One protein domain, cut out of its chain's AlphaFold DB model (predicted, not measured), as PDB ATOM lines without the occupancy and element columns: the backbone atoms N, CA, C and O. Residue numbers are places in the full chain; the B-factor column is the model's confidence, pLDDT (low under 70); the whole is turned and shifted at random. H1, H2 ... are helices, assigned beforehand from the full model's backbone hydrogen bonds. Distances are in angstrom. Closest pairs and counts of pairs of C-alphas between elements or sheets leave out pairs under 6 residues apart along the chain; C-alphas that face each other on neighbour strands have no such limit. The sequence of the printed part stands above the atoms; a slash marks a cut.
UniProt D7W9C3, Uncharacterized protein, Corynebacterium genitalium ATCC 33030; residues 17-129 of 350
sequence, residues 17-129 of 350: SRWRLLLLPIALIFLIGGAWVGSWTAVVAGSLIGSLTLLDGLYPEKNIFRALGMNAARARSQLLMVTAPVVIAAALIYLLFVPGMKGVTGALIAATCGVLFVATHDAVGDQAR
ATOM      1  N   SER A  17     136.185 148.901 160.795       61.44
ATOM      2  CA  SER A  17     137.394 149.323 161.516       61.44
ATOM      3  C   SER A  17     137.368 150.801 161.917       61.44
ATOM      4  O   SER A  17     137.295 151.680 161.059       61.44
ATOM      5  N   ARG A  18     137.542 151.088 163.216       68.62
ATOM      6  CA  ARG A  18     137.620 152.461 163.761       68.62
ATOM      7  C   ARG A  18     138.757 153.290 163.156       68.62
ATOM      8  O   ARG A  18     138.674 154.513 163.148       68.62
ATOM      9  N   TRP A  19     139.776 152.640 162.594       60.69
ATOM     10  CA  TRP A  19     140.894 153.302 161.917       60.69
ATOM     11  C   TRP A  19     140.470 154.096 160.677       60.69
ATOM     12  O   TRP A  19     141.132 155.073 160.338       60.69
ATOM     13  N   ARG A  20     139.337 153.764 160.039       65.19
ATOM     14  CA  ARG A  20     138.811 154.551 158.908       65.19
ATOM     15  C   ARG A  20     138.407 155.970 159.300       65.19
ATOM     16  O   ARG A  20     138.393 156.848 158.451       65.19
ATOM     17  N   LEU A  21     138.115 156.214 160.580       73.75
ATOM     18  CA  LEU A  21     137.774 157.552 161.064       73.75
ATOM     19  C   LEU A  21     138.972 158.505 161.006       73.75
ATOM     20  O   LEU A  21     138.764 159.710 161.004       73.75
ATOM     21  N   LEU A  22     140.206 157.999 160.876       72.62
ATOM     22  CA  LEU A  22     141.372 158.835 160.578       72.62
ATOM     23  C   LEU A  22     141.319 159.444 159.169       72.62
ATOM     24  O   LEU A  22     141.996 160.433 158.913       72.62
ATOM     25  N   LEU A  23     140.487 158.909 158.268       73.69
ATOM     26  CA  LEU A  23     140.259 159.490 156.946       73.69
ATOM     27  C   LEU A  23     139.396 160.757 157.017       73.69
ATOM     28  O   LEU A  23     139.522 161.609 156.147       73.69
ATOM     29  N   LEU A  24     138.573 160.932 158.059       80.44
ATOM     30  CA  LEU A  24     137.759 162.140 158.245       80.44
ATOM     31  C   LEU A  24     138.598 163.417 158.403       80.44
ATOM     32  O   LEU A  24     138.370 164.349 157.634       80.44
ATOM     33  N   PRO A  25     139.570 163.506 159.335       78.62
ATOM     34  CA  PRO A  25     140.402 164.698 159.440       78.62
ATOM     35  C   PRO A  25     141.228 164.922 158.170       78.62
ATOM     36  O   PRO A  25     141.367 166.063 157.750       78.62
ATOM     37  N   ILE A  26     141.700 163.861 157.503       76.25
ATOM     38  CA  ILE A  26     142.410 163.974 156.218       76.25
ATOM     39  C   ILE A  26     141.491 164.594 155.157       76.25
ATOM     40  O   ILE A  26     141.855 165.579 154.520       76.25
ATOM     41  N   ALA A  27     140.278 164.068 155.007       82.88
ATOM     42  CA  ALA A  27     139.293 164.582 154.068       82.88
ATOM     43  C   ALA A  27     138.941 166.051 154.341       82.88
ATOM     44  O   ALA A  27     138.877 166.850 153.410       82.88
ATOM     45  N   LEU A  28     138.764 166.424 155.613       84.38
ATOM     46  CA  LEU A  28     138.482 167.803 156.008       84.38
ATOM     47  C   LEU A  28     139.662 168.738 155.729       84.38
ATOM     48  O   LEU A  28     139.433 169.846 155.254       84.38
ATOM     49  N   ILE A  29     140.904 168.300 155.956       83.38
ATOM     50  CA  ILE A  29     142.101 169.075 155.598       83.38
ATOM     51  C   ILE A  29     142.122 169.354 154.093       83.38
ATOM     52  O   ILE A  29     142.388 170.484 153.696       83.38
ATOM     53  N   PHE A  30     141.789 168.371 153.252       83.62
ATOM     54  CA  PHE A  30     141.737 168.576 151.802       83.62
ATOM     55  C   PHE A  30     140.556 169.450 151.360       83.62
ATOM     56  O   PHE A  30     140.751 170.338 150.534       83.62
ATOM     57  N   LEU A  31     139.354 169.263 151.918       86.31
ATOM     58  CA  LEU A  31     138.184 170.082 151.574       86.31
ATOM     59  C   LEU A  31     138.358 171.537 152.021       86.31
ATOM     60  O   LEU A  31     138.233 172.457 151.216       86.31
ATOM     61  N   ILE A  32     138.661 171.746 153.302       87.19
ATOM     62  CA  ILE A  32     138.773 173.078 153.902       87.19
ATOM     63  C   ILE A  32     140.067 173.746 153.446       87.19
ATOM     64  O   ILE A  32     140.042 174.914 153.078       87.19
ATOM     65  N   GLY A  33     141.186 173.018 153.411       79.31
ATOM     66  CA  GLY A  33     142.455 173.542 152.907       79.31
ATOM     67  C   GLY A  33     142.383 173.895 151.424       79.31
ATOM     68  O   GLY A  33     142.860 174.956 151.027       79.31
ATOM     69  N   GLY A  34     141.718 173.066 150.614       81.56
ATOM     70  CA  GLY A  34     141.464 173.345 149.200       81.56
ATOM     71  C   GLY A  34     140.653 174.622 148.987       81.56
ATOM     72  O   GLY A  34     141.028 175.472 148.174       81.56
ATOM     73  N   ALA A  35     139.579 174.790 149.764       84.69
ATOM     74  CA  ALA A  35     138.751 175.991 149.738       84.69
ATOM     75  C   ALA A  35     139.491 177.237 150.258       84.69
ATOM     76  O   ALA A  35     139.419 178.292 149.636       84.69
ATOM     77  N   TRP A  36     140.250 177.106 151.349       84.50
ATOM     78  CA  TRP A  36     141.009 178.196 151.967       84.50
ATOM     79  C   TRP A  36     142.096 178.751 151.046       84.50
ATOM     80  O   TRP A  36     142.270 179.962 150.944       84.50
ATOM     81  N   VAL A  37     142.828 177.871 150.359       85.88
ATOM     82  CA  VAL A  37     143.877 178.286 149.418       85.88
ATOM     83  C   VAL A  37     143.271 178.955 148.180       85.88
ATOM     84  O   VAL A  37     143.873 179.874 147.628       85.88
ATOM     85  N   GLY A  38     142.099 178.506 147.711       75.44
ATOM     86  CA  GLY A  38     141.326 179.183 146.657       75.44
ATOM     87  C   GLY A  38     141.999 179.252 145.272       75.44
ATOM     88  O   GLY A  38     141.489 179.889 144.338       75.44
ATOM     89  N   SER A  39     143.153 178.605 145.095       78.25
ATOM     90  CA  SER A  39     143.781 178.417 143.789       78.25
ATOM     91  C   SER A  39     143.020 177.347 143.003       78.25
ATOM     92  O   SER A  39     142.417 176.445 143.581       78.25
ATOM     93  N   TRP A  40     143.048 177.419 141.669       73.62
ATOM     94  CA  TRP A  40     142.391 176.418 140.812       73.62
ATOM     95  C   TRP A  40     142.795 174.987 141.175       73.62
ATOM     96  O   TRP A  40     141.978 174.074 141.210       73.62
ATOM     97  N   THR A  41     144.063 174.817 141.506       68.69
ATOM     98  CA  THR A  41     144.683 173.536 141.805       68.69
ATOM     99  C   THR A  41     144.255 172.999 143.164       68.69
ATOM    100  O   THR A  41     143.899 171.827 143.275       68.69
ATOM    101  N   ALA A  42     144.225 173.862 144.180       76.56
ATOM    102  CA  ALA A  42     143.762 173.511 145.514       76.56
ATOM    103  C   ALA A  42     142.265 173.188 145.524       76.56
ATOM    104  O   ALA A  42     141.851 172.243 146.187       76.56
ATOM    105  N   VAL A  43     141.468 173.906 144.734       81.81
ATOM    106  CA  VAL A  43     140.026 173.669 144.617       81.81
ATOM    107  C   VAL A  43     139.725 172.336 143.937       81.81
ATOM    108  O   VAL A  43     138.917 171.559 144.440       81.81
ATOM    109  N   VAL A  44     140.401 172.035 142.823       78.56
ATOM    110  CA  VAL A  44     140.203 170.779 142.085       78.56
ATOM    111  C   VAL A  44     140.623 169.575 142.926       78.56
ATOM    112  O   VAL A  44     139.831 168.655 143.127       78.56
ATOM    113  N   ALA A  45     141.848 169.577 143.456       74.44
ATOM    114  CA  ALA A  45     142.345 168.430 144.207       74.44
ATOM    115  C   ALA A  45     141.728 168.329 145.599       74.44
ATOM    116  O   ALA A  45     141.410 167.233 146.047       74.44
ATOM    117  N   GLY A  46     141.529 169.459 146.275       80.94
ATOM    118  CA  GLY A  46     140.878 169.494 147.574       80.94
ATOM    119  C   GLY A  46     139.456 168.954 147.499       80.94
ATOM    120  O   GLY A  46     139.062 168.174 148.362       80.94
ATOM    121  N   SER A  47     138.705 169.311 146.450       85.12
ATOM    122  CA  SER A  47     137.355 168.790 146.229       85.12
ATOM    123  C   SER A  47     137.392 167.297 145.943       85.12
ATOM    124  O   SER A  47     136.734 166.523 146.633       85.12
ATOM    125  N   LEU A  48     138.229 166.859 145.001       81.25
ATOM    126  CA  LEU A  48     138.255 165.457 144.610       81.25
ATOM    127  C   LEU A  48     138.770 164.533 145.728       81.25
ATOM    128  O   LEU A  48     138.090 163.581 146.107       81.25
ATOM    129  N   ILE A  49     139.960 164.810 146.275       78.81
ATOM    130  CA  ILE A  49     140.572 163.996 147.338       78.81
ATOM    131  C   ILE A  49     139.696 164.058 148.580       78.81
ATOM    132  O   ILE A  49     139.400 163.026 149.177       78.81
ATOM    133  N   GLY A  50     139.256 165.260 148.946       83.19
ATOM    134  CA  GLY A  50     138.413 165.492 150.101       83.19
ATOM    135  C   GLY A  50     137.107 164.708 150.028       83.19
ATOM    136  O   GLY A  50     136.809 163.939 150.937       83.19
ATOM    137  N   SER A  51     136.364 164.825 148.925       85.25
ATOM    138  CA  SER A  51     135.097 164.111 148.737       85.25
ATOM    139  C   SER A  51     135.276 162.595 148.682       85.25
ATOM    140  O   SER A  51     134.552 161.888 149.378       85.25
ATOM    141  N   LEU A  52     136.244 162.075 147.918       80.81
ATOM    142  CA  LEU A  52     136.476 160.626 147.829       80.81
ATOM    143  C   LEU A  52     136.912 160.029 149.170       80.81
ATOM    144  O   LEU A  52     136.394 158.993 149.582       80.81
ATOM    145  N   THR A  53     137.814 160.707 149.882       79.25
ATOM    146  CA  THR A  53     138.309 160.256 151.191       79.25
ATOM    147  C   THR A  53     137.193 160.276 152.238       79.25
ATOM    148  O   THR A  53     137.109 159.373 153.070       79.25
ATOM    149  N   LEU A  54     136.302 161.274 152.186       82.94
ATOM    150  CA  LEU A  54     135.162 161.367 153.099       82.94
ATOM    151  C   LEU A  54     134.110 160.284 152.812       82.94
ATOM    152  O   LEU A  54     133.579 159.689 153.750       82.94
ATOM    153  N   LEU A  55     133.853 159.982 151.532       80.69
ATOM    154  CA  LEU A  55     132.980 158.878 151.113       80.69
ATOM    155  C   LEU A  55     133.538 157.520 151.563       80.69
ATOM    156  O   LEU A  55     132.817 156.751 152.197       80.69
ATOM    157  N   ASP A  56     134.821 157.241 151.311       73.38
ATOM    158  CA  ASP A  56     135.469 155.989 151.730       73.38
ATOM    159  C   ASP A  56     135.593 155.876 153.267       73.38
ATOM    160  O   ASP A  56     135.533 154.773 153.811       73.38
ATOM    161  N   GLY A  57     135.746 156.991 153.988       73.62
ATOM    162  CA  GLY A  57     135.823 157.002 155.453       73.62
ATOM    163  C   GLY A  57     134.482 156.743 156.145       73.62
ATOM    164  O   GLY A  57     134.437 156.070 157.178       73.62
ATOM    165  N   LEU A  58     133.387 157.261 155.585       76.69
ATOM    166  CA  LEU A  58     132.044 157.115 156.154       76.69
ATOM    167  C   LEU A  58     131.334 155.835 155.708       76.69
ATOM    168  O   LEU A  58     130.422 155.374 156.400       76.69
ATOM    169  N   TYR A  59     131.738 155.248 154.581       71.81
ATOM    170  CA  TYR A  59     131.072 154.076 154.033       71.81
ATOM    171  C   TYR A  59     131.688 152.751 154.532       71.81
ATOM    172  O   TYR A  59     132.883 152.524 154.326       71.81
ATOM    173  N   PRO A  60     130.921 151.845 155.185       57.53
ATOM    174  CA  PRO A  60     131.579 150.856 156.022       57.53
ATOM    175  C   PRO A  60     132.234 149.639 155.370       57.53
ATOM    176  O   PRO A  60     133.178 149.128 155.965       57.53
ATOM    177  N   GLU A  61     131.765 149.150 154.220       58.31
ATOM    178  CA  GLU A  61     132.290 147.919 153.600       58.31
ATOM    179  C   GLU A  61     131.660 147.699 152.210       58.31
ATOM    180  O   GLU A  61     130.442 147.777 152.037       58.31
ATOM    181  N   LYS A  62     132.488 147.407 151.197       55.72
ATOM    182  CA  LYS A  62     132.091 147.421 149.770       55.72
ATOM    183  C   LYS A  62     131.214 146.229 149.340       55.72
ATOM    184  O   LYS A  62     130.537 146.316 148.323       55.72
ATOM    185  N   ASN A  63     131.139 145.160 150.146       57.19
ATOM    186  CA  ASN A  63     130.498 143.888 149.767       57.19
ATOM    187  C   ASN A  63     129.270 143.479 150.610       57.19
ATOM    188  O   ASN A  63     128.713 142.405 150.386       57.19
ATOM    189  N   ILE A  64     128.810 144.305 151.557       58.34
ATOM    190  CA  ILE A  64     127.729 143.922 152.491       58.34
ATOM    191  C   ILE A  64     126.385 143.735 151.789       58.34
ATOM    192  O   ILE A  64     125.672 142.773 152.061       58.34
ATOM    193  N   PHE A  65     126.029 144.635 150.871       61.44
ATOM    194  CA  PHE A  65     124.749 144.538 150.164       61.44
ATOM    195  C   PHE A  65     124.643 143.240 149.358       61.44
ATOM    196  O   PHE A  65     123.570 142.647 149.283       61.44
ATOM    197  N   ARG A  66     125.783 142.750 148.850       58.88
ATOM    198  CA  ARG A  66     125.897 141.449 148.190       58.88
ATOM    199  C   ARG A  66     125.804 140.289 149.183       58.88
ATOM    200  O   ARG A  66     125.083 139.337 148.914       58.88
ATOM    201  N   ALA A  67     126.476 140.379 150.333       57.00
ATOM    202  CA  ALA A  67     126.419 139.357 151.383       57.00
ATOM    203  C   ALA A  67     125.011 139.183 151.984       57.00
ATOM    204  O   ALA A  67     124.667 138.105 152.454       57.00
ATOM    205  N   LEU A  68     124.186 140.232 151.936       61.50
ATOM    206  CA  LEU A  68     122.807 140.232 152.432       61.50
ATOM    207  C   LEU A  68     121.757 139.981 151.340       61.50
ATOM    208  O   LEU A  68     120.563 140.088 151.619       61.50
ATOM    209  N   GLY A  69     122.174 139.693 150.100       60.97
ATOM    210  CA  GLY A  69     121.256 139.441 148.986       60.97
ATOM    211  C   GLY A  69     120.339 140.625 148.654       60.97
ATOM    212  O   GLY A  69     119.210 140.426 148.212       60.97
ATOM    213  N   MET A  70     120.775 141.865 148.902       67.19
ATOM    214  CA  MET A  70     119.961 143.050 148.627       67.19
ATOM    215  C   MET A  70     119.890 143.358 147.125       67.19
ATOM    216  O   MET A  70     120.907 143.410 146.441       67.19
ATOM    217  N   ASN A  71     118.686 143.668 146.631       70.94
ATOM    218  CA  ASN A  71     118.479 144.131 145.254       70.94
ATOM    219  C   ASN A  71     119.207 145.463 144.982       70.94
ATOM    220  O   ASN A  71     119.228 146.346 145.845       70.94
ATOM    221  N   ALA A  72     119.699 145.662 143.753       68.25
ATOM    222  CA  ALA A  72     120.474 146.842 143.338       68.25
ATOM    223  C   ALA A  72     119.772 148.185 143.631       68.25
ATOM    224  O   ALA A  72     120.408 149.144 144.067       68.25
ATOM    225  N   ALA A  73     118.443 148.253 143.483       72.06
ATOM    226  CA  ALA A  73     117.664 149.451 143.818       72.06
ATOM    227  C   ALA A  73     117.732 149.810 145.318       72.06
ATOM    228  O   ALA A  73     117.812 150.985 145.677       72.06
ATOM    229  N   ARG A  74     117.752 148.797 146.195       71.69
ATOM    230  CA  ARG A  74     117.856 148.959 147.654       71.69
ATOM    231  C   ARG A  74     119.300 149.245 148.084       71.69
ATOM    232  O   ARG A  74     119.514 150.047 148.987       71.69
ATOM    233  N   ALA A  75     120.289 148.668 147.403       71.44
ATOM    234  CA  ALA A  75     121.697 149.015 147.602       71.44
ATOM    235  C   ALA A  75     121.979 150.477 147.207       71.44
ATOM    236  O   ALA A  75     122.594 151.225 147.967       71.44
ATOM    237  N   ARG A  76     121.440 150.928 146.066       74.62
ATOM    238  CA  ARG A  76     121.560 152.319 145.606       74.62
ATOM    239  C   ARG A  76     120.925 153.305 146.584       74.62
ATOM    240  O   ARG A  76     121.523 154.340 146.861       74.62
ATOM    241  N   SER A  77     119.753 152.990 147.143       75.19
ATOM    242  CA  SER A  77     119.123 153.868 148.140       75.19
ATOM    243  C   SER A  77     119.964 153.994 149.413       75.19
ATOM    244  O   SER A  77     120.079 155.089 149.952       75.19
ATOM    245  N   GLN A  78     120.598 152.908 149.864       74.88
ATOM    246  CA  GLN A  78     121.484 152.917 151.034       74.88
ATOM    247  C   GLN A  78     122.789 153.689 150.772       74.88
ATOM    248  O   GLN A  78     123.237 154.454 151.622       74.88
ATOM    249  N   LEU A  79     123.367 153.566 149.572       76.38
ATOM    250  CA  LEU A  79     124.532 154.362 149.171       76.38
ATOM    251  C   LEU A  79     124.217 155.858 149.136       76.38
ATOM    252  O   LEU A  79     125.027 156.671 149.583       76.38
ATOM    253  N   LEU A  80     123.032 156.234 148.650       81.88
ATOM    254  CA  LEU A  80     122.608 157.631 148.590       81.88
ATOM    255  C   LEU A  80     122.430 158.261 149.978       81.88
ATOM    256  O   LEU A  80     122.686 159.454 150.111       81.88
ATOM    257  N   MET A  81     122.085 157.489 151.017       79.56
ATOM    258  CA  MET A  81     121.961 158.004 152.395       79.56
ATOM    259  C   MET A  81     123.281 158.552 152.952       79.56
ATOM    260  O   MET A  81     123.254 159.451 153.787       79.56
ATOM    261  N   VAL A  82     124.423 158.049 152.478       79.50
ATOM    262  CA  VAL A  82     125.754 158.571 152.832       79.50
ATOM    263  C   VAL A  82     126.252 159.540 151.777       79.50
ATOM    264  O   VAL A  82     126.746 160.615 152.092       79.50
ATOM    265  N   THR A  83     126.106 159.178 150.506       84.62
ATOM    266  CA  THR A  83     126.705 159.942 149.411       84.62
ATOM    267  C   THR A  83     126.076 161.329 149.300       84.62
ATOM    268  O   THR A  83     126.799 162.309 149.158       84.62
ATOM    269  N   ALA A  84     124.750 161.447 149.430       86.62
ATOM    270  CA  ALA A  84     124.061 162.730 149.318       86.62
ATOM    271  C   ALA A  84     124.518 163.767 150.364       86.62
ATOM    272  O   ALA A  84     124.940 164.846 149.947       86.62
ATOM    273  N   PRO A  85     124.512 163.493 151.687       87.19
ATOM    274  CA  PRO A  85     124.965 164.484 152.663       87.19
ATOM    275  C   PRO A  85     126.448 164.836 152.500       87.19
ATOM    276  O   PRO A  85     126.814 165.994 152.679       87.19
ATOM    277  N   VAL A  86     127.291 163.878 152.101       86.44
ATOM    278  CA  VAL A  86     128.718 164.124 151.844       86.44
ATOM    279  C   VAL A  86     128.926 165.057 150.655       86.44
ATOM    280  O   VAL A  86     129.668 166.032 150.760       86.44
ATOM    281  N   VAL A  87     128.246 164.787 149.541       89.50
ATOM    282  CA  VAL A  87     128.306 165.617 148.334       89.50
ATOM    283  C   VAL A  87     127.773 167.014 148.614       89.50
ATOM    284  O   VAL A  87     128.411 167.984 148.226       89.50
ATOM    285  N   ILE A  88     126.640 167.125 149.314       91.50
ATOM    286  CA  ILE A  88     126.043 168.416 149.668       91.50
ATOM    287  C   ILE A  88     127.000 169.208 150.562       91.50
ATOM    288  O   ILE A  88     127.262 170.371 150.276       91.50
ATOM    289  N   ALA A  89     127.568 168.589 151.600       89.62
ATOM    290  CA  ALA A  89     128.513 169.258 152.488       89.62
ATOM    291  C   ALA A  89     129.770 169.730 151.738       89.62
ATOM    292  O   ALA A  89     130.156 170.890 151.861       89.62
ATOM    293  N   ALA A  90     130.377 168.867 150.918       87.94
ATOM    294  CA  ALA A  90     131.553 169.223 150.128       87.94
ATOM    295  C   ALA A  90     131.246 170.325 149.097       87.94
ATOM    296  O   ALA A  90     132.005 171.286 148.984       87.94
ATOM    297  N   ALA A  91     130.114 170.238 148.396       90.31
ATOM    298  CA  ALA A  91     129.687 171.258 147.443       90.31
ATOM    299  C   ALA A  91     129.423 172.607 148.125       90.31
ATOM    300  O   ALA A  91     129.872 173.635 147.626       90.31
ATOM    301  N   LEU A  92     128.757 172.611 149.285       92.12
ATOM    302  CA  LEU A  92     128.511 173.828 150.060       92.12
ATOM    303  C   LEU A  92     129.809 174.485 150.525       92.12
ATOM    304  O   LEU A  92     129.910 175.705 150.452       92.12
ATOM    305  N   ILE A  93     130.815 173.709 150.941       90.38
ATOM    306  CA  ILE A  93     132.128 174.261 151.301       90.38
ATOM    307  C   ILE A  93     132.709 175.056 150.119       90.38
ATOM    308  O   ILE A  93     133.107 176.206 150.281       90.38
ATOM    309  N   TYR A  94     132.702 174.502 148.908       89.44
ATOM    310  CA  TYR A  94     133.254 175.213 147.751       89.44
ATOM    311  C   TYR A  94     132.389 176.383 147.275       89.44
ATOM    312  O   TYR A  94     132.939 177.425 146.931       89.44
ATOM    313  N   LEU A  95     131.060 176.257 147.294       91.56
ATOM    314  CA  LEU A  95     130.159 177.341 146.885       91.56
ATOM    315  C   LEU A  95     130.178 178.531 147.852       91.56
ATOM    316  O   LEU A  95     130.014 179.664 147.410       91.56
ATOM    317  N   LEU A  96     130.357 178.287 149.153       90.94
ATOM    318  CA  LEU A  96     130.335 179.337 150.175       90.94
ATOM    319  C   LEU A  96     131.697 180.004 150.368       90.94
ATOM    320  O   LEU A  96     131.753 181.210 150.590       90.94
ATOM    321  N   PHE A  97     132.788 179.235 150.302       87.56
ATOM    322  CA  PHE A  97     134.118 179.730 150.665       87.56
ATOM    323  C   PHE A  97     135.008 180.082 149.468       87.56
ATOM    324  O   PHE A  97     136.017 180.759 149.657       87.56
ATOM    325  N   VAL A  98     134.655 179.677 148.240       87.62
ATOM    326  CA  VAL A  98     135.458 179.968 147.041       87.62
ATOM    327  C   VAL A  98     134.653 180.803 146.039       87.62
ATOM    328  O   VAL A  98     133.673 180.314 145.478       87.62
ATOM    329  N   PRO A  99     135.064 182.051 145.748       83.69
ATOM    330  CA  PRO A  99     134.301 182.929 144.871       83.69
ATOM    331  C   PRO A  99     134.408 182.542 143.387       83.69
ATOM    332  O   PRO A  99     135.453 182.103 142.891       83.69
ATOM    333  N   GLY A 100     133.320 182.789 142.654       87.19
ATOM    334  CA  GLY A 100     133.259 182.702 141.195       87.19
ATOM    335  C   GLY A 100     133.305 181.276 140.639       87.19
ATOM    336  O   GLY A 100     132.912 180.309 141.290       87.19
ATOM    337  N   MET A 101     133.806 181.142 139.406       83.50
ATOM    338  CA  MET A 101     133.824 179.866 138.676       83.50
ATOM    339  C   MET A 101     134.598 178.760 139.396       83.50
ATOM    340  O   MET A 101     134.250 177.594 139.257       83.50
ATOM    341  N   LYS A 102     135.594 179.111 140.213       82.56
ATOM    342  CA  LYS A 102     136.362 178.139 140.996       82.56
ATOM    343  C   LYS A 102     135.470 177.385 141.984       82.56
ATOM    344  O   LYS A 102     135.511 176.158 142.013       82.56
ATOM    345  N   GLY A 103     134.627 178.089 142.742       83.12
ATOM    346  CA  GLY A 103     133.700 177.461 143.691       83.12
ATOM    347  C   GLY A 103     132.690 176.551 142.998       83.12
ATOM    348  O   GLY A 103     132.456 175.429 143.448       83.12
ATOM    349  N   VAL A 104     132.178 176.979 141.838       88.12
ATOM    350  CA  VAL A 104     131.296 176.155 140.995       88.12
ATOM    351  C   VAL A 104     132.012 174.886 140.527       88.12
ATOM    352  O   VAL A 104     131.457 173.796 140.639       88.12
ATOM    353  N   THR A 105     133.260 174.990 140.061       82.56
ATOM    354  CA  THR A 105     134.054 173.825 139.653       82.56
ATOM    355  C   THR A 105     134.308 172.872 140.821       82.56
ATOM    356  O   THR A 105     134.110 171.670 140.667       82.56
ATOM    357  N   GLY A 106     134.677 173.383 141.999       82.19
ATOM    358  CA  GLY A 106     134.845 172.561 143.201       82.19
ATOM    359  C   GLY A 106     133.564 171.812 143.579       82.19
ATOM    360  O   GLY A 106     133.609 170.617 143.868       82.19
ATOM    361  N   ALA A 107     132.409 172.468 143.492       87.62
ATOM    362  CA  ALA A 107     131.112 171.853 143.763       87.62
ATOM    363  C   ALA A 107     130.715 170.795 142.725       87.62
ATOM    364  O   ALA A 107     130.239 169.718 143.093       87.62
ATOM    365  N   LEU A 108     130.958 171.065 141.438       87.69
ATOM    366  CA  LEU A 108     130.734 170.099 140.363       87.69
ATOM    367  C   LEU A 108     131.601 168.855 140.553       87.69
ATOM    368  O   LEU A 108     131.086 167.749 140.447       87.69
ATOM    369  N   ILE A 109     132.876 169.015 140.912       84.19
ATOM    370  CA  ILE A 109     133.789 167.893 141.167       84.19
ATOM    371  C   ILE A 109     133.298 167.031 142.335       84.19
ATOM    372  O   ILE A 109     133.281 165.803 142.218       84.19
ATOM    373  N   ALA A 110     132.841 167.644 143.429       86.56
ATOM    374  CA  ALA A 110     132.269 166.916 144.562       86.56
ATOM    375  C   ALA A 110     131.013 166.127 144.146       86.56
ATOM    376  O   ALA A 110     130.857 164.957 144.506       86.56
ATOM    377  N   ALA A 111     130.148 166.735 143.328       87.06
ATOM    378  CA  ALA A 111     128.975 166.071 142.768       87.06
ATOM    379  C   ALA A 111     129.357 164.903 141.851       87.06
ATOM    380  O   ALA A 111     128.818 163.805 142.002       87.06
ATOM    381  N   THR A 112     130.329 165.096 140.958       81.00
ATOM    382  CA  THR A 112     130.851 164.040 140.086       81.00
ATOM    383  C   THR A 112     131.440 162.891 140.900       81.00
ATOM    384  O   THR A 112     131.146 161.741 140.593       81.00
ATOM    385  N   CYS A 113     132.185 163.167 141.978       80.62
ATOM    386  CA  CYS A 113     132.687 162.129 142.884       80.62
ATOM    387  C   CYS A 113     131.555 161.292 143.472       80.62
ATOM    388  O   CYS A 113     131.646 160.070 143.483       80.62
ATOM    389  N   GLY A 114     130.481 161.932 143.938       80.25
ATOM    390  CA  GLY A 114     129.330 161.221 144.484       80.25
ATOM    391  C   GLY A 114     128.592 160.378 143.449       80.25
ATOM    392  O   GLY A 114     128.243 159.231 143.721       80.25
ATOM    393  N   VAL A 115     128.386 160.922 142.246       82.06
ATOM    394  CA  VAL A 115     127.758 160.191 141.137       82.06
ATOM    395  C   VAL A 115     128.606 158.987 140.746       82.06
ATOM    396  O   VAL A 115     128.074 157.882 140.669       82.06
ATOM    397  N   LEU A 116     129.913 159.182 140.553       75.31
ATOM    398  CA  LEU A 116     130.845 158.105 140.232       75.31
ATOM    399  C   LEU A 116     130.868 157.062 141.345       75.31
ATOM    400  O   LEU A 116     130.707 155.885 141.056       75.31
ATOM    401  N   PHE A 117     130.959 157.477 142.609       74.81
ATOM    402  CA  PHE A 117     130.975 156.561 143.746       74.81
ATOM    403  C   PHE A 117     129.743 155.654 143.786       74.81
ATOM    404  O   PHE A 117     129.882 154.462 144.044       74.81
ATOM    405  N   VAL A 118     128.551 156.192 143.508       74.75
ATOM    406  CA  VAL A 118     127.308 155.407 143.451       74.75
ATOM    407  C   VAL A 118     127.247 154.543 142.188       74.75
ATOM    408  O   VAL A 118     126.802 153.400 142.262       74.75
ATOM    409  N   ALA A 119     127.675 155.068 141.038       68.56
ATOM    410  CA  ALA A 119     127.601 154.381 139.748       68.56
ATOM    411  C   ALA A 119     128.599 153.222 139.623       68.56
ATOM    412  O   ALA A 119     128.284 152.206 139.010       68.56
ATOM    413  N   THR A 120     129.788 153.361 140.208       64.75
ATOM    414  CA  THR A 120     130.861 152.361 140.154       64.75
ATOM    415  C   THR A 120     130.934 151.511 141.419       64.75
ATOM    416  O   THR A 120     131.913 150.792 141.609       64.75
ATOM    417  N   HIS A 121     129.959 151.613 142.330       64.69
ATOM    418  CA  HIS A 121     129.961 150.776 143.524       64.69
ATOM    419  C   HIS A 121     129.593 149.339 143.162       64.69
ATOM    420  O   HIS A 121     128.542 149.100 142.563       64.69
ATOM    421  N   ASP A 122     130.394 148.376 143.624       56.56
ATOM    422  CA  ASP A 122     130.196 146.940 143.367       56.56
ATOM    423  C   ASP A 122     128.816 146.419 143.809       56.56
ATOM    424  O   ASP A 122     128.347 145.391 143.332       56.56
ATOM    425  N   ALA A 123     128.129 147.144 144.696       54.75
ATOM    426  CA  ALA A 123     126.780 146.821 145.150       54.75
ATOM    427  C   ALA A 123     125.641 147.240 144.201       54.75
ATOM    428  O   ALA A 123     124.508 146.796 144.382       54.75
ATOM    429  N   VAL A 124     125.911 148.135 143.246       50.66
ATOM    430  CA  VAL A 124     124.940 148.625 142.249       50.66
ATOM    431  C   VAL A 124     125.170 147.958 140.889       50.66
ATOM    432  O   VAL A 124     124.302 148.029 140.022       50.66
ATOM    433  N   GLY A 125     126.306 147.274 140.715       45.31
ATOM    434  CA  GLY A 125     126.599 146.484 139.525       45.31
ATOM    435  C   GLY A 125     125.587 145.357 139.333       45.31
ATOM    436  O   GLY A 125     125.299 144.597 140.260       45.31
ATOM    437  N   ASP A 126     125.055 145.254 138.116       41.75
ATOM    438  CA  ASP A 126     124.224 144.132 137.692       41.75
ATOM    439  C   ASP A 126     124.968 142.818 137.951       41.75
ATOM    440  O   ASP A 126     126.134 142.672 137.576       41.75
ATOM    441  N   GLN A 127     124.285 141.836 138.549       41.91
ATOM    442  CA  GLN A 127     124.838 140.488 138.743       41.91
ATOM    443  C   GLN A 127     125.299 139.853 137.418       41.91
ATOM    444  O   GLN A 127     126.148 138.964 137.426       41.91
ATOM    445  N   ALA A 128     124.792 140.353 136.288       35.72
ATOM    446  CA  ALA A 128     125.194 139.956 134.948       35.72
ATOM    447  C   ALA A 128     126.611 140.420 134.565       35.72
ATOM    448  O   ALA A 128     127.299 139.678 133.886       35.72
ATOM    449  N   ARG A 129     127.114 141.569 135.041       36.94
ATOM    450  CA  ARG A 129     128.384 142.146 134.540       36.94
ATOM    451  C   ARG A 129     129.666 141.557 135.131       36.94
ATOM    452  O   ARG A 129     130.740 141.798 134.603       36.94
TER     453      ARG A 129
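AT A GLANCE: This is residues 17 to 129 of the 350 residues of an uncharacterized protein of Corynebacterium genitalium ATCC 33030 (UniProt D7W9C3). Two helical hairpins, H1 with H2 and H4 with H5, pack into an elongated up-and-down bundle of four helices, each running against the one before it. H1 diverges from H4 away from the hairpin turns, and short H3 lies in the connection from H2 to H4 at the far end. The 113 printed residues have five named helices, H1 to H5 in order, and no named strand: all helix. The whole is compact, with a radius of gyration of the C-alphas of 14.9 A, and spans 45 by 29 by 20 A.

IN THESE COORDINATES: H1, residues 18 to 37, begins at C-alpha 18 (137.620, 152.461, 163.761) and is 30.2 A long. H2, residues 40 to 58, measures 26.7 A; H3 is residues 64 to 67, 4.9 A. H4, residues 72 to 97, measures 36.4 A, with a kink of 36 degrees near residue 82. H5, residues 101 to 119, measures 26.3 A and ends at C-alpha 119 (127.601, 154.381, 139.748).

HOW THE PARTS SIT: H1 and H2 touch, closest at the C-alphas of Ala 27 and Gly 50, 4.2 A, at a shallow tilt of 19 degrees, opposite ways. H2 touches H5, closest at C-alphas 47 and 106, 5.4 A. H4 and H5 touch at C-alphas 91 and 107, 4.0 A, their closest. H1 touches H4 with residues 31 to 36 alone. H3 is apart from H1, H2 and H5. Every O i to N i+4 pair is within hydrogen-bond range in H2 and H5, 11 of 16 in H1 and 20 of 22 in H4; H3 is too short for such a pair.

THE WHOLE: The farthest C-alphas, of Gly 69 and Pro 99, are 45.6 A apart. The printed part has no cut, and the four links between helices are tight. pLDDT is under 70 at residues 17 to 20, 41, 60 to 70, 72 and 119 to 129.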